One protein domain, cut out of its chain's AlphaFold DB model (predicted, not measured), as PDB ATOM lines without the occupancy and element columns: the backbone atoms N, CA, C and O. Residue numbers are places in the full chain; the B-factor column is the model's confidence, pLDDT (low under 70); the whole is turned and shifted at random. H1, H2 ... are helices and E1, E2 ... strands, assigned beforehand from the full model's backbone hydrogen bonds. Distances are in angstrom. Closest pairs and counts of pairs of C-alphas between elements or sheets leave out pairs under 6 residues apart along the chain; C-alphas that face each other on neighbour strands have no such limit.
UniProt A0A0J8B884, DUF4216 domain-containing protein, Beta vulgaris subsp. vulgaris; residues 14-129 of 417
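AT A GLANCE: This is residues 14 to 129 of the 417 residues of the protein "DUF4216 domain-containing protein" of Beta vulgaris subsp. vulgaris (UniProt A0A0J8B884). Three separate two-stranded hairpins are loosely joined: the long hairpin E3 and E4 reaches out to one side, and near the end of it that holds Gly 54 lie H2 and the short hairpins E1 with E2 and E6 with E7. H1 and the residues after it, 14 to 23, stick out as a free arm, and residues 91 to 98 stick out as a loop. The printed part has 116 residues with two named helices and seven named strands in the order H1 E1 E2 H2 E3 E4 E5 E6 E7; the class is mixed, helices and strands, with under half of the residues in named elements. Each hairpin is an antiparallel sheet of two strands, and E5 pairs with no named strand. The whole is loose, with a radius of gyration of the C-alphas of 18.3 A and spans of 56 by 44 by 27 A.

HOW THE PARTS SIT: Begin at H1, residues 14 to 19, which stands free. Go on to the hairpin of E1, residues 31 to 34, and E2, residues 37 to 40, where N 32 and O 39 are 3.0 A apart. In H2, residues 42 to 46, as in H1, every O i to N i+4 pair is within hydrogen-bond range. Next comes the hairpin of E3, residues 54 to 63, and E4, residues 73 to 82, antiparallel at 158 degrees, with N 57 and O 79 at 2.9 A. E3 bends by 73 degrees at residue 60. The closest C-alphas of H2 and E4, Arg 42 and Val 82, are 6.6 A apart. For E5, residues 100 to 102, look at Ile 101, whose C-alpha is 7.9 A from that of Leu 57 in E3. Residues 107 to 108 pair antiparallel with residues 55 to 56 of E3. The last hairpin is E6, residues 110 to 113, with E7, residues 121 to 124, where N 112 and O 122 are 2.9 A apart. The closest C-alphas of E3 and E6, Gly 54 and Phe 110, are 5.5 A apart. E4 and E7 are only just apart, at 8.4 A.

IN THESE COORDINATES: Find C-alpha 14, where H1 begins, at (141.813, 124.643, 133.655). E3 runs 24.0 A from C-alpha 54 at (116.354, 135.987, 106.867), and E4 runs 27.6 A. E7 ends at C-alpha 124, (112.564, 132.516, 98.857).

THE WHOLE: The farthest C-alphas, Leu 15 and Ser 116, are 61.1 A apart. The printed part has no cut. The links H1 to E1 and E4 to E5 are long. The mean pLDDT of the printed part is 73.5, and 38 residues are under 70, among them 17 to 28 and 86 to 101.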
ATOM      1  N   ARG A  14     143.218 125.042 133.801       60.56
ATOM      2  CA  ARG A  14     141.813 124.643 133.655       60.56
ATOM      3  C   ARG A  14     140.992 124.899 134.924       60.56
ATOM      4  O   ARG A  14     139.904 125.457 134.830       60.56
ATOM      5  N   LEU A  15     141.491 124.528 136.105       70.00
ATOM      6  CA  LEU A  15     140.794 124.773 137.376       70.00
ATOM      7  C   LEU A  15     140.728 126.275 137.694       70.00
ATOM      8  O   LEU A  15     139.720 126.764 138.200       70.00
ATOM      9  N   LYS A  16     141.785 127.012 137.336       71.88
ATOM     10  CA  LYS A  16     141.836 128.472 137.444       71.88
ATOM     11  C   LYS A  16     140.798 129.128 136.524       71.88
ATOM     12  O   LYS A  16     140.016 129.947 136.996       71.88
ATOM     13  N   SER A  17     140.698 128.682 135.271       61.41
ATOM     14  CA  SER A  17     139.688 129.123 134.296       61.41
ATOM     15  C   SER A  17     138.253 128.857 134.753       61.41
ATOM     16  O   SER A  17     137.417 129.749 134.672       61.41
ATOM     17  N   LEU A  18     137.975 127.675 135.315       63.28
ATOM     18  CA  LEU A  18     136.653 127.348 135.865       63.28
ATOM     19  C   LEU A  18     136.297 128.202 137.092       63.28
ATOM     20  O   LEU A  18     135.130 128.529 137.297       63.28
ATOM     21  N   SER A  19     137.294 128.599 137.891       69.69
ATOM     22  CA  SER A  19     137.081 129.436 139.080       69.69
ATOM     23  C   SER A  19     136.743 130.900 138.769       69.69
ATOM     24  O   SER A  19     136.154 131.570 139.614       69.69
ATOM     25  N   TYR A  20     137.060 131.394 137.565       61.06
ATOM     26  CA  TYR A  20     136.711 132.758 137.145       61.06
ATOM     27  C   TYR A  20     135.221 132.932 136.815       61.06
ATOM     28  O   TYR A  20     134.759 134.063 136.666       61.06
ATOM     29  N   GLY A  21     134.463 131.831 136.752       51.25
ATOM     30  CA  GLY A  21     133.058 131.849 136.366       51.25
ATOM     31  C   GLY A  21     132.858 132.158 134.875       51.25
ATOM     32  O   GLY A  21     133.821 132.400 134.143       51.25
ATOM     33  N   PRO A  22     131.608 132.111 134.388       56.69
ATOM     34  CA  PRO A  22     131.309 132.415 132.995       56.69
ATOM     35  C   PRO A  22     131.698 133.861 132.668       56.69
ATOM     36  O   PRO A  22     131.306 134.801 133.360       56.69
ATOM     37  N   ASN A  23     132.471 134.044 131.597       51.41
ATOM     38  CA  ASN A  23     132.819 135.371 131.116       51.41
ATOM     39  C   ASN A  23     131.577 136.028 130.491       51.41
ATOM     40  O   ASN A  23     131.115 135.631 129.425       51.41
ATOM     41  N   PHE A  24     131.042 137.048 131.161       53.34
ATOM     42  CA  PHE A  24     129.853 137.776 130.714       53.34
ATOM     43  C   PHE A  24     130.131 138.791 129.589       53.34
ATOM     44  O   PHE A  24     129.206 139.474 129.142       53.34
ATOM     45  N   SER A  25     131.380 138.929 129.121       55.22
ATOM     46  CA  SER A  25     131.699 139.756 127.957       55.22
ATOM     47  C   SER A  25     131.370 139.000 126.669       55.22
ATOM     48  O   SER A  25     132.225 138.341 126.081       55.22
ATOM     49  N   ALA A  26     130.121 139.085 126.225       54.94
ATOM     50  CA  ALA A  26     129.735 138.556 124.927       54.94
ATOM     51  C   ALA A  26     130.038 139.582 123.819       54.94
ATOM     52  O   ALA A  26     129.710 140.769 123.925       54.94
ATOM     53  N   SER A  27     130.696 139.117 122.760       59.50
ATOM     54  CA  SER A  27     130.972 139.902 121.557       59.50
ATOM     55  C   SER A  27     129.719 139.963 120.686       59.50
ATOM     56  O   SER A  27     129.081 138.945 120.436       59.50
ATOM     57  N   LEU A  28     129.359 141.162 120.216       66.75
ATOM     58  CA  LEU A  28     128.266 141.342 119.259       66.75
ATOM     59  C   LEU A  28     128.836 141.412 117.846       66.75
ATOM     60  O   LEU A  28     129.688 142.262 117.556       66.75
ATOM     61  N   TYR A  29     128.302 140.570 116.970       73.62
ATOM     62  CA  TYR A  29     128.670 140.524 115.563       73.62
ATOM     63  C   TYR A  29     127.516 141.049 114.716       73.62
ATOM     64  O   TYR A  29     126.350 140.772 114.987       73.62
ATOM     65  N   SER A  30     127.840 141.849 113.703       79.00
ATOM     66  CA  SER A  30     126.847 142.336 112.737       79.00
ATOM     67  C   SER A  30     126.631 141.351 111.584       79.00
ATOM     68  O   SER A  30     125.627 141.422 110.877       79.00
ATOM     69  N   GLY A  31     127.547 140.395 111.425       79.38
ATOM     70  CA  GLY A  31     127.444 139.308 110.470       79.38
ATOM     71  C   GLY A  31     128.388 138.160 110.791       79.38
ATOM     72  O   GLY A  31     129.397 138.346 111.477       79.38
ATOM     73  N   PHE A  32     128.050 136.982 110.283       79.94
ATOM     74  CA  PHE A  32     128.818 135.750 110.441       79.94
ATOM     75  C   PHE A  32     128.683 134.882 109.185       79.94
ATOM     76  O   PHE A  32     127.775 135.076 108.373       79.94
ATOM     77  N   VAL A  33     129.599 133.933 109.008       80.19
ATOM     78  CA  VAL A  33     129.591 133.001 107.876       80.19
ATOM     79  C   VAL A  33     129.500 131.580 108.406       80.19
ATOM     80  O   VAL A  33     130.323 131.183 109.222       80.19
ATOM     81  N   ILE A  34     128.511 130.820 107.938       76.31
ATOM     82  CA  ILE A  34     128.327 129.403 108.273       76.31
ATOM     83  C   ILE A  34     128.046 128.637 106.993       76.31
ATOM     84  O   ILE A  34     127.196 129.044 106.204       76.31
ATOM     85  N   ASN A  35     128.757 127.526 106.789       75.50
ATOM     86  CA  ASN A  35     128.605 126.659 105.615       75.50
ATOM     87  C   ASN A  35     128.701 127.428 104.281       75.50
ATOM     88  O   ASN A  35     127.950 127.167 103.345       75.50
ATOM     89  N   GLY A  36     129.588 128.428 104.209       74.00
ATOM     90  CA  GLY A  36     129.759 129.284 103.028       74.00
ATOM     91  C   GLY A  36     128.656 130.332 102.814       74.00
ATOM     92  O   GLY A  36     128.745 131.123 101.876       74.00
ATOM     93  N   CYS A  37     127.645 130.391 103.683       77.44
ATOM     94  CA  CYS A  37     126.580 131.388 103.640       77.44
ATOM     95  C   CYS A  37     126.878 132.538 104.602       77.44
ATOM     96  O   CYS A  37     127.183 132.317 105.772       77.44
ATOM     97  N   THR A  38     126.768 133.775 104.116       82.75
ATOM     98  CA  THR A  38     126.897 134.981 104.943       82.75
ATOM     99  C   THR A  38     125.545 135.373 105.507       82.75
ATOM    100  O   THR A  38     124.614 135.604 104.743       82.75
ATOM    101  N   PHE A  39     125.463 135.521 106.820       85.62
ATOM    102  CA  PHE A  39     124.279 135.956 107.547       85.62
ATOM    103  C   PHE A  39     124.529 137.322 108.179       85.62
ATOM    104  O   PHE A  39     125.626 137.585 108.678       85.62
ATOM    105  N   TYR A  40     123.509 138.178 108.183       86.00
ATOM    106  CA  TYR A  40     123.562 139.513 108.783       86.00
ATOM    107  C   TYR A  40     122.502 139.679 109.862       86.00
ATOM    108  O   TYR A  40     121.425 139.101 109.778       86.00
ATOM    109  N   THR A  41     122.783 140.506 110.867       86.12
ATOM    110  CA  THR A  41     121.703 141.035 111.705       86.12
ATOM    111  C   THR A  41     120.831 141.969 110.871       86.12
ATOM    112  O   THR A  41     121.313 142.570 109.910       86.12
ATOM    113  N   ARG A  42     119.559 142.144 111.242       85.06
ATOM    114  CA  ARG A  42     118.624 143.040 110.549       85.06
ATOM    115  C   ARG A  42     119.221 144.426 110.358       85.06
ATOM    116  O   ARG A  42     119.214 144.945 109.253       85.06
ATOM    117  N   GLU A  43     119.799 144.983 111.420       83.75
ATOM    118  CA  GLU A  43     120.449 146.294 111.369       83.75
ATOM    119  C   GLU A  43     121.569 146.327 110.321       83.75
ATOM    120  O   GLU A  43     121.657 147.267 109.544       83.75
ATOM    121  N   GLN A  44     122.422 145.304 110.247       83.31
ATOM    122  CA  GLN A  44     123.473 145.250 109.228       83.31
ATOM    123  C   GLN A  44     122.906 145.075 107.817       83.31
ATOM    124  O   GLN A  44     123.470 145.596 106.852       83.31
ATOM    125  N   ASP A  45     121.811 144.334 107.703       84.50
ATOM    126  CA  ASP A  45     121.172 144.007 106.439       84.50
ATOM    127  C   ASP A  45     120.408 145.194 105.838       84.50
ATOM    128  O   ASP A  45     120.432 145.381 104.628       84.50
ATOM    129  N   GLU A  46     119.844 146.072 106.670       84.00
ATOM    130  CA  GLU A  46     119.260 147.357 106.248       84.00
ATOM    131  C   GLU A  46     120.283 148.263 105.544       84.00
ATOM    132  O   GLU A  46     119.931 149.048 104.664       84.00
ATOM    133  N   HIS A  47     121.565 148.130 105.895       81.25
ATOM    134  CA  HIS A  47     122.672 148.851 105.261       81.25
ATOM    135  C   HIS A  47     123.321 148.057 104.114       81.25
ATOM    136  O   HIS A  47     124.298 148.511 103.514       81.25
ATOM    137  N   SER A  48     122.813 146.859 103.825       71.94
ATOM    138  CA  SER A  48     123.340 145.926 102.837       71.94
ATOM    139  C   SER A  48     122.430 145.859 101.614       71.94
ATOM    140  O   SER A  48     121.224 146.074 101.674       71.94
ATOM    141  N   THR A  49     123.001 145.493 100.470       72.12
ATOM    142  CA  THR A  49     122.221 145.159  99.270       72.12
ATOM    143  C   THR A  49     121.800 143.686  99.228       72.12
ATOM    144  O   THR A  49     121.118 143.289  98.287       72.12
ATOM    145  N   MET A  50     122.251 142.867 100.189       68.75
ATOM    146  CA  MET A  50     122.294 141.402 100.069       68.75
ATOM    147  C   MET A  50     121.187 140.629 100.810       68.75
ATOM    148  O   MET A  50     121.152 139.421 100.644       68.75
ATOM    149  N   HIS A  51     120.266 141.263 101.547       80.88
ATOM    150  CA  HIS A  51     119.099 140.609 102.192       80.88
ATOM    151  C   HIS A  51     119.424 139.313 102.973       80.88
ATOM    152  O   HIS A  51     118.705 138.318 102.904       80.88
ATOM    153  N   ASN A  52     120.531 139.307 103.708       84.94
ATOM    154  CA  ASN A  52     121.101 138.127 104.360       84.94
ATOM    155  C   ASN A  52     120.600 137.895 105.800       84.94
ATOM    156  O   ASN A  52     121.156 137.049 106.505       84.94
ATOM    157  N   SER A  53     119.607 138.651 106.271       87.31
ATOM    158  CA  SER A  53     119.101 138.544 107.649       87.31
ATOM    159  C   SER A  53     118.006 137.504 107.863       87.31
ATOM    160  O   SER A  53     117.686 137.185 109.012       87.31
ATOM    161  N   GLY A  54     117.426 136.970 106.788       88.38
ATOM    162  CA  GLY A  54     116.354 135.987 106.867       88.38
ATOM    163  C   GLY A  54     116.852 134.561 107.068       88.38
ATOM    164  O   GLY A  54     117.820 134.114 106.445       88.38
ATOM    165  N   VAL A  55     116.147 133.817 107.918       88.00
ATOM    166  CA  VAL A  55     116.415 132.400 108.158       88.00
ATOM    167  C   VAL A  55     115.145 131.554 108.216       88.00
ATOM    168  O   VAL A  55     114.044 132.038 108.495       88.00
ATOM    169  N   THR A  56     115.323 130.253 108.022       87.12
ATOM    170  CA  THR A  56     114.321 129.235 108.315       87.12
ATOM    171  C   THR A  56     114.898 128.100 109.153       87.12
ATOM    172  O   THR A  56     116.077 127.763 109.035       87.12
ATOM    173  N   LEU A  57     114.043 127.507 109.984       86.38
ATOM    174  CA  LEU A  57     114.270 126.253 110.689       86.38
ATOM    175  C   LEU A  57     113.216 125.246 110.222       86.38
ATOM    176  O   LEU A  57     112.023 125.528 110.288       86.38
ATOM    177  N   GLU A  58     113.648 124.062 109.813       85.75
ATOM    178  CA  GLU A  58     112.768 122.906 109.639       85.75
ATOM    179  C   GLU A  58     112.777 122.108 110.944       85.75
ATOM    180  O   GLU A  58     113.828 121.626 111.362       85.75
ATOM    181  N   ALA A  59     111.626 121.993 111.598       82.12
ATOM    182  CA  ALA A  59     111.481 121.217 112.822       82.12
ATOM    183  C   ALA A  59     110.316 120.241 112.693       82.12
ATOM    184  O   ALA A  59     109.283 120.552 112.099       82.12
ATOM    185  N   GLU A  60     110.478 119.052 113.261       82.81
ATOM    186  CA  GLU A  60     109.381 118.107 113.394       82.81
ATOM    187  C   GLU A  60     108.500 118.534 114.567       82.81
ATOM    188  O   GLU A  60     108.954 118.645 115.707       82.81
ATOM    189  N   ALA A  61     107.240 118.839 114.274       80.88
ATOM    190  CA  ALA A  61     106.309 119.374 115.249       80.88
ATOM    191  C   ALA A  61     104.932 118.730 115.104       80.88
ATOM    192  O   ALA A  61     104.527 118.270 114.036       80.88
ATOM    193  N   LEU A  62     104.202 118.718 116.215       85.00
ATOM    194  CA  LEU A  62     102.851 118.193 116.275       85.00
ATOM    195  C   LEU A  62     101.879 119.168 115.584       85.00
ATOM    196  O   LEU A  62     101.670 120.287 116.058       85.00
ATOM    197  N   HIS A  63     101.287 118.744 114.470       80.75
ATOM    198  CA  HIS A  63     100.325 119.512 113.687       80.75
ATOM    199  C   HIS A  63      98.889 119.109 114.020       80.75
ATOM    200  O   HIS A  63      98.551 117.927 114.076       80.75
ATOM    201  N   PHE A  64      98.036 120.115 114.202       83.38
ATOM    202  CA  PHE A  64      96.603 119.955 114.426       83.38
ATOM    203  C   PHE A  64      95.868 120.563 113.232       83.38
ATOM    204  O   PHE A  64      96.011 121.760 112.978       83.38
ATOM    205  N   ALA A  65      95.037 119.781 112.540       76.94
ATOM    206  CA  ALA A  65      94.253 120.289 111.408       76.94
ATOM    207  C   ALA A  65      93.184 121.311 111.852       76.94
ATOM    208  O   ALA A  65      92.680 122.112 111.064       76.94
ATOM    209  N   SER A  66      92.810 121.280 113.133       82.50
ATOM    210  CA  SER A  66      91.854 122.191 113.759       82.50
ATOM    211  C   SER A  66      92.034 122.200 115.278       82.50
ATOM    212  O   SER A  66      92.537 121.243 115.857       82.50
ATOM    213  N   ALA A  67      91.523 123.225 115.965       80.12
ATOM    214  CA  ALA A  67      91.507 123.279 117.432       80.12
ATOM    215  C   ALA A  67      90.721 122.124 118.094       80.12
ATOM    216  O   ALA A  67      90.880 121.879 119.287       80.12
ATOM    217  N   LYS A  68      89.851 121.434 117.343       88.31
ATOM    218  CA  LYS A  68      89.089 120.256 117.804       88.31
ATOM    219  C   LYS A  68      89.712 118.924 117.375       88.31
ATOM    220  O   LYS A  68      89.088 117.881 117.578       88.31
ATOM    221  N   ASP A  69      90.878 118.962 116.740       86.19
ATOM    222  CA  ASP A  69      91.544 117.766 116.248       86.19
ATOM    223  C   ASP A  69      91.967 116.866 117.416       86.19
ATOM    224  O   ASP A  69      92.574 117.313 118.390       86.19
ATOM    225  N   LYS A  70      91.589 115.590 117.324       89.50
ATOM    226  CA  LYS A  70      91.903 114.553 118.316       89.50
ATOM    227  C   LYS A  70      93.044 113.643 117.866       89.50
ATOM    228  O   LYS A  70      93.494 112.826 118.662       89.50
ATOM    229  N   HIS A  71      93.492 113.777 116.619       85.69
ATOM    230  CA  HIS A  71      94.507 112.928 116.006       85.69
ATOM    231  C   HIS A  71      95.597 113.805 115.387       85.69
ATOM    232  O   HIS A  71      95.753 113.826 114.167       85.69
ATOM    233  N   PRO A  72      96.339 114.561 116.215       83.81
ATOM    234  CA  PRO A  72      97.410 115.377 115.693       83.81
ATOM    235  C   PRO A  72      98.509 114.508 115.080       83.81
ATOM    236  O   PRO A  72      98.812 113.419 115.572       83.81
ATOM    237  N   VAL A  73      99.120 115.013 114.014       86.06
ATOM    238  CA  VAL A  73     100.137 114.301 113.236       86.06
ATOM    239  C   VAL A  73     101.472 115.009 113.414       86.06
ATOM    240  O   VAL A  73     101.544 116.228 113.287       86.06
ATOM    241  N   TYR A  74     102.538 114.266 113.710       87.00
ATOM    242  CA  TYR A  74     103.890 114.819 113.643       87.00
ATOM    243  C   TYR A  74     104.270 115.034 112.180       87.00
ATOM    244  O   TYR A  74     104.195 114.112 111.370       87.00
ATOM    245  N   CYS A  75     104.647 116.261 111.831       81.75
ATOM    246  CA  CYS A  75     105.122 116.580 110.495       81.75
ATOM    247  C   CYS A  75     106.264 117.594 110.541       81.75
ATOM    248  O   CYS A  75     106.418 118.363 111.493       81.75
ATOM    249  N   LYS A  76     107.051 117.622 109.467       84.62
ATOM    250  CA  LYS A  76     108.070 118.646 109.245       84.62
ATOM    251  C   LYS A  76     107.398 119.989 108.991       84.62
ATOM    252  O   LYS A  76     106.563 120.112 108.097       84.62
ATOM    253  N   MET A  77     107.760 120.987 109.782       80.31
ATOM    254  CA  MET A  77     107.195 122.324 109.724       80.31
ATOM    255  C   MET A  77     108.322 123.350 109.647       80.31
ATOM    256  O   MET A  77     109.337 123.234 110.333       80.31
ATOM    257  N   HIS A  78     108.143 124.359 108.796       82.62
ATOM    258  CA  HIS A  78     109.116 125.430 108.629       82.62
ATOM    259  C   HIS A  78     108.745 126.634 109.488       82.62
ATOM    260  O   HIS A  78     107.653 127.194 109.374       82.62
ATOM    261  N   TYR A  79     109.687 127.050 110.318       82.06
ATOM    262  CA  TYR A  79     109.653 128.290 111.072       82.06
ATOM    263  C   TYR A  79     110.543 129.304 110.371       82.06
ATOM    264  O   TYR A  79     111.565 128.948 109.785       82.06
ATOM    265  N   TYR A  80     110.149 130.569 110.413       82.81
ATOM    266  CA  TYR A  80     110.815 131.647 109.694       82.81
ATOM    267  C   TYR A  80     111.131 132.774 110.668       82.81
ATOM    268  O   TYR A  80     110.303 133.104 111.518       82.81
ATOM    269  N   GLY A  81     112.312 133.367 110.536       83.88
ATOM    270  CA  GLY A  81     112.758 134.439 111.413       83.88
ATOM    271  C   GLY A  81     113.740 135.387 110.740       83.88
ATOM    272  O   GLY A  81     114.296 135.102 109.682       83.88
ATOM    273  N   VAL A  82     113.956 136.521 111.396       83.31
ATOM    274  CA  VAL A  82     114.984 137.499 111.040       83.31
ATOM    275  C   VAL A  82     115.976 137.563 112.192       83.31
ATOM    276  O   VAL A  82     115.569 137.585 113.355       83.31
ATOM    277  N   ILE A  83     117.266 137.586 111.877       82.44
ATOM    278  CA  ILE A  83     118.325 137.695 112.879       82.44
ATOM    279  C   ILE A  83     118.311 139.112 113.451       82.44
ATOM    280  O   ILE A  83     118.686 140.064 112.777       82.44
ATOM    281  N   GLU A  84     117.900 139.264 114.704       79.38
ATOM    282  CA  GLU A  84     117.959 140.554 115.406       79.38
ATOM    283  C   GLU A  84     119.327 140.756 116.063       79.38
ATOM    284  O   GLU A  84     120.012 141.753 115.831       79.38
ATOM    285  N   GLU A  85     119.751 139.767 116.848       73.88
ATOM    286  CA  GLU A  85     120.997 139.773 117.605       73.88
ATOM    287  C   GLU A  85     121.625 138.374 117.591       73.88
ATOM    288  O   GLU A  85     120.930 137.360 117.518       73.88
ATOM    289  N   THR A  86     122.952 138.322 117.686       68.75
ATOM    290  CA  THR A  86     123.733 137.074 117.744       68.75
ATOM    291  C   THR A  86     124.103 136.678 119.176       68.75
ATOM    292  O   THR A  86     124.988 135.853 119.378       68.75
ATOM    293  N   LEU A  87     123.497 137.320 120.180       64.94
ATOM    294  CA  LEU A  87     123.846 137.170 121.590       64.94
ATOM    295  C   LEU A  87     122.688 136.536 122.348       64.94
ATOM    296  O   LEU A  87     121.540 136.962 122.225       64.94
ATOM    297  N   VAL A  88     123.001 135.547 123.183       57.53
ATOM    298  CA  VAL A  88     122.008 134.890 124.037       57.53
ATOM    299  C   VAL A  88     122.263 135.249 125.488       57.53
ATOM    300  O   VAL A  88     123.328 134.995 126.044       57.53
ATOM    301  N   ASN A  89     121.258 135.843 126.129       54.75
ATOM    302  CA  ASN A  89     121.287 136.088 127.562       54.75
ATOM    303  C   ASN A  89     120.830 134.830 128.314       54.75
ATOM    304  O   ASN A  89     119.637 134.640 128.533       54.75
ATOM    305  N   LEU A  90     121.784 134.003 128.749       58.56
ATOM    306  CA  LEU A  90     121.515 132.769 129.503       58.56
ATOM    307  C   LEU A  90     120.915 133.018 130.903       58.56
ATOM    308  O   LEU A  90     120.301 132.122 131.476       58.56
ATOM    309  N   ASN A  91     121.030 134.239 131.445       53.97
ATOM    310  CA  ASN A  91     120.424 134.621 132.730       53.97
ATOM    311  C   ASN A  91     118.940 134.984 132.591       53.97
ATOM    312  O   ASN A  91     118.206 135.039 133.580       53.97
ATOM    313  N   LYS A  92     118.480 135.247 131.364       46.97
ATOM    314  CA  LYS A  92     117.079 135.485 131.053       46.97
ATOM    315  C   LYS A  92     116.540 134.207 130.432       46.97
ATOM    316  O   LYS A  92     116.669 133.995 129.233       46.97
ATOM    317  N   ILE A  93     115.901 133.374 131.253       49.28
ATOM    318  CA  ILE A  93     115.124 132.221 130.782       49.28
ATOM    319  C   ILE A  93     113.890 132.768 130.036       49.28
ATOM    320  O   ILE A  93     112.774 132.788 130.555       49.28
ATOM    321  N   GLY A  94     114.097 133.311 128.833       49.91
ATOM    322  CA  GLY A  94     113.037 133.488 127.849       49.91
ATOM    323  C   GLY A  94     112.417 132.120 127.584       49.91
ATOM    324  O   GLY A  94     113.133 131.130 127.636       49.91
ATOM    325  N   HIS A  95     111.088 132.076 127.434       48.00
ATOM    326  CA  HIS A  95     110.238 130.886 127.263       48.00
ATOM    327  C   HIS A  95     110.887 129.545 127.662       48.00
ATOM    328  O   HIS A  95     111.646 128.961 126.900       48.00
ATOM    329  N   LYS A  96     110.511 129.024 128.842       48.09
ATOM    330  CA  LYS A  96     111.043 127.816 129.521       48.09
ATOM    331  C   LYS A  96     111.111 126.508 128.698       48.09
ATOM    332  O   LYS A  96     111.452 125.476 129.261       48.09
ATOM    333  N   LYS A  97     110.714 126.514 127.427       49.97
ATOM    334  CA  LYS A  97     110.562 125.344 126.561       49.97
ATOM    335  C   LYS A  97     111.180 125.560 125.172       49.97
ATOM    336  O   LYS A  97     110.545 125.158 124.213       49.97
ATOM    337  N   ASP A  98     112.375 126.160 125.108       55.56
ATOM    338  CA  ASP A  98     113.260 126.226 123.920       55.56
ATOM    339  C   ASP A  98     113.195 127.539 123.094       55.56
ATOM    340  O   ASP A  98     112.375 127.663 122.184       55.56
ATOM    341  N   PRO A  99     114.008 128.575 123.406       54.91
ATOM    342  CA  PRO A  99     113.993 129.842 122.672       54.91
ATOM    343  C   PRO A  99     115.259 130.081 121.833       54.91
ATOM    344  O   PRO A  99     115.610 131.243 121.605       54.91
ATOM    345  N   PHE A 100     115.985 129.038 121.428       64.00
ATOM    346  CA  PHE A 100     117.164 129.228 120.594       64.00
ATOM    347  C   PHE A 100     117.382 128.104 119.599       64.00
ATOM    348  O   PHE A 100     117.154 126.936 119.884       64.00
ATOM    349  N   ILE A 101     117.858 128.483 118.420       67.25
ATOM    350  CA  ILE A 101     118.243 127.537 117.378       67.25
ATOM    351  C   ILE A 101     119.751 127.621 117.202       67.25
ATOM    352  O   ILE A 101     120.329 128.713 117.278       67.25
ATOM    353  N   LEU A 102     120.393 126.471 117.004       73.44
ATOM    354  CA  LEU A 102     121.806 126.458 116.663       73.44
ATOM    355  C   LEU A 102     121.967 127.071 115.284       73.44
ATOM    356  O   LEU A 102     121.170 126.841 114.373       73.44
ATOM    357  N   ALA A 103     123.045 127.813 115.107       71.12
ATOM    358  CA  ALA A 103     123.313 128.435 113.827       71.12
ATOM    359  C   ALA A 103     123.480 127.415 112.681       71.12
ATOM    360  O   ALA A 103     123.122 127.702 111.545       71.12
ATOM    361  N   SER A 104     123.927 126.192 112.990       72.19
ATOM    362  CA  SER A 104     123.988 125.063 112.051       72.19
ATOM    363  C   SER A 104     122.616 124.532 111.612       72.19
ATOM    364  O   SER A 104     122.519 123.891 110.568       72.19
ATOM    365  N   GLN A 105     121.560 124.783 112.389       79.81
ATOM    366  CA  GLN A 105     120.188 124.379 112.070       79.81
ATOM    367  C   GLN A 105     119.467 125.425 111.206       79.81
ATOM    368  O   GLN A 105     118.483 125.103 110.540       79.81
ATOM    369  N   ALA A 106     119.948 126.671 111.209       83.25
ATOM    370  CA  ALA A 106     119.371 127.757 110.434       83.25
ATOM    371  C   ALA A 106     119.797 127.671 108.959       83.25
ATOM    372  O   ALA A 106     120.982 127.610 108.631       83.25
ATOM    373  N   LYS A 107     118.823 127.726 108.050       85.56
ATOM    374  CA  LYS A 107     119.054 127.880 106.606       85.56
ATOM    375  C   LYS A 107     118.740 129.318 106.200       85.56
ATOM    376  O   LYS A 107     117.766 129.886 106.686       85.56
ATOM    377  N   GLN A 108     119.543 129.906 105.317       85.12
ATOM    378  CA  GLN A 108     119.299 131.264 104.819       85.12
ATOM    379  C   GLN A 108     118.049 131.307 103.934       85.12
ATOM    380  O   GLN A 108     117.855 130.421 103.105       85.12
ATOM    381  N   VAL A 109     117.238 132.354 104.083       84.62
ATOM    382  CA  VAL A 109     116.107 132.660 103.194       84.62
ATOM    383  C   VAL A 109     116.001 134.163 102.954       84.62
ATOM    384  O   VAL A 109     116.484 134.963 103.750       84.62
ATOM    385  N   PHE A 110     115.316 134.546 101.880       84.25
ATOM    386  CA  PHE A 110     115.025 135.936 101.541       84.25
ATOM    387  C   PHE A 110     113.539 136.227 101.712       84.25
ATOM    388  O   PHE A 110     112.701 135.401 101.352       84.25
ATOM    389  N   TYR A 111     113.214 137.415 102.214       81.94
ATOM    390  CA  TYR A 111     111.841 137.908 102.277       81.94
ATOM    391  C   TYR A 111     111.600 138.916 101.156       81.94
ATOM    392  O   TYR A 111     112.320 139.905 101.041       81.94
ATOM    393  N   VAL A 112     110.558 138.688 100.362       79.00
ATOM    394  CA  VAL A 112     110.080 139.631  99.346       79.00
ATOM    395  C   VAL A 112     108.680 140.076  99.735       79.00
ATOM    396  O   VAL A 112     107.812 139.241  99.968       79.00
ATOM    397  N   THR A 113     108.453 141.381  99.861       80.94
ATOM    398  CA  THR A 113     107.121 141.916 100.171       80.94
ATOM    399  C   THR A 113     106.169 141.619  99.020       80.94
ATOM    400  O   THR A 113     106.481 141.940  97.877       80.94
ATOM    401  N   ASP A 114     105.012 141.036  99.330       69.00
ATOM    402  CA  ASP A 114     103.999 140.736  98.324       69.00
ATOM    403  C   ASP A 114     103.502 142.053  97.678       69.00
ATOM    404  O   ASP A 114     103.104 142.980  98.401       69.00
ATOM    405  N   PRO A 115     103.526 142.176  96.336       67.44
ATOM    406  CA  PRO A 115     103.105 143.401  95.658       67.44
ATOM    407  C   PRO A 115     101.611 143.722  95.838       67.44
ATOM    408  O   PRO A 115     101.216 144.888  95.766       67.44
ATOM    409  N   SER A 116     100.779 142.702  96.068       68.06
ATOM    410  CA  SER A 116      99.325 142.801  96.236       68.06
ATOM    411  C   SER A 116      98.909 143.065  97.688       68.06
ATOM    412  O   SER A 116      97.946 143.798  97.915       68.06
ATOM    413  N   ASP A 117      99.633 142.530  98.681       74.19
ATOM    414  CA  ASP A 117      99.456 142.876 100.101       74.19
ATOM    415  C   ASP A 117     100.799 143.159 100.786       74.19
ATOM    416  O   ASP A 117     101.512 142.256 101.216       74.19
ATOM    417  N   LYS A 118     101.090 144.443 101.019       75.12
ATOM    418  CA  LYS A 118     102.327 144.898 101.679       75.12
ATOM    419  C   LYS A 118     102.523 144.371 103.110       75.12
ATOM    420  O   LYS A 118     103.590 144.569 103.687       75.12
ATOM    421  N   ARG A 119     101.506 143.756 103.725       72.19
ATOM    422  CA  ARG A 119     101.614 143.105 105.046       72.19
ATOM    423  C   ARG A 119     102.101 141.661 104.957       72.19
ATOM    424  O   ARG A 119     102.398 141.070 105.994       72.19
ATOM    425  N   MET A 120     102.169 141.108 103.752       67.06
ATOM    426  CA  MET A 120     102.618 139.754 103.476       67.06
ATOM    427  C   MET A 120     104.037 139.776 102.908       67.06
ATOM    428  O   MET A 120     104.455 140.714 102.225       67.06
ATOM    429  N   SER A 121     104.793 138.724 103.204       75.56
ATOM    430  CA  SER A 121     106.107 138.499 102.614       75.56
ATOM    431  C   SER A 121     106.193 137.065 102.115       75.56
ATOM    432  O   SER A 121     105.809 136.133 102.823       75.56
ATOM    433  N   VAL A 122     106.702 136.902 100.903       77.88
ATOM    434  CA  VAL A 122     107.041 135.622 100.290       77.88
ATOM    435  C   VAL A 122     108.451 135.244 100.728       77.88
ATOM    436  O   VAL A 122     109.351 136.085 100.732       77.88
ATOM    437  N   VAL A 123     108.639 133.982 101.113       78.88
ATOM    438  CA  VAL A 123     109.948 133.447 101.501       78.88
ATOM    439  C   VAL A 123     110.574 132.728 100.313       78.88
ATOM    440  O   VAL A 123     109.975 131.810  99.759       78.88
ATOM    441  N   ILE A 124     111.791 133.119  99.945       81.19
ATOM    442  CA  ILE A 124     112.564 132.516  98.857       81.19
ATOM    443  C   ILE A 124     113.784 131.821  99.459       81.19
ATOM    444  O   ILE A 124     114.608 132.456 100.114       81.19
ATOM    445  N   SER A 125     113.914 130.516  99.226       77.56
ATOM    446  CA  SER A 125     115.114 129.766  99.611       77.56
ATOM    447  C   SER A 125     116.141 129.821  98.472       77.56
ATOM    448  O   SER A 125     115.787 129.476  97.343       77.56
ATOM    449  N   PRO A 126     117.396 130.245  98.713       67.62
ATOM    450  CA  PRO A 126     118.439 130.155  97.701       67.62
ATOM    451  C   PRO A 126     118.703 128.694  97.325       67.62
ATOM    452  O   PRO A 126     118.845 127.839  98.198       67.62
ATOM    453  N   GLY A 127     118.840 128.417  96.028       53.62
ATOM    454  CA  GLY A 127     119.450 127.168  95.570       53.62
ATOM    455  C   GLY A 127     120.914 127.089  96.019       53.62
ATOM    456  O   GLY A 127     121.594 128.118  96.100       53.62
ATOM    457  N   SER A 128     121.405 125.879  96.317       45.28
ATOM    458  CA  SER A 128     122.821 125.649  96.630       45.28
ATOM    459  C   SER A 128     123.682 126.186  95.486       45.28
ATOM    460  O   SER A 128     123.595 125.708  94.359       45.28
ATOM    461  N   ARG A 129     124.509 127.201  95.754       40.72
ATOM    462  CA  ARG A 129     125.392 127.815  94.745       40.72
ATOM    463  C   ARG A 129     126.727 127.082  94.577       40.72
ATOM    464  O   ARG A 129     127.674 127.659  94.054       40.72
TER     465      ARG A 129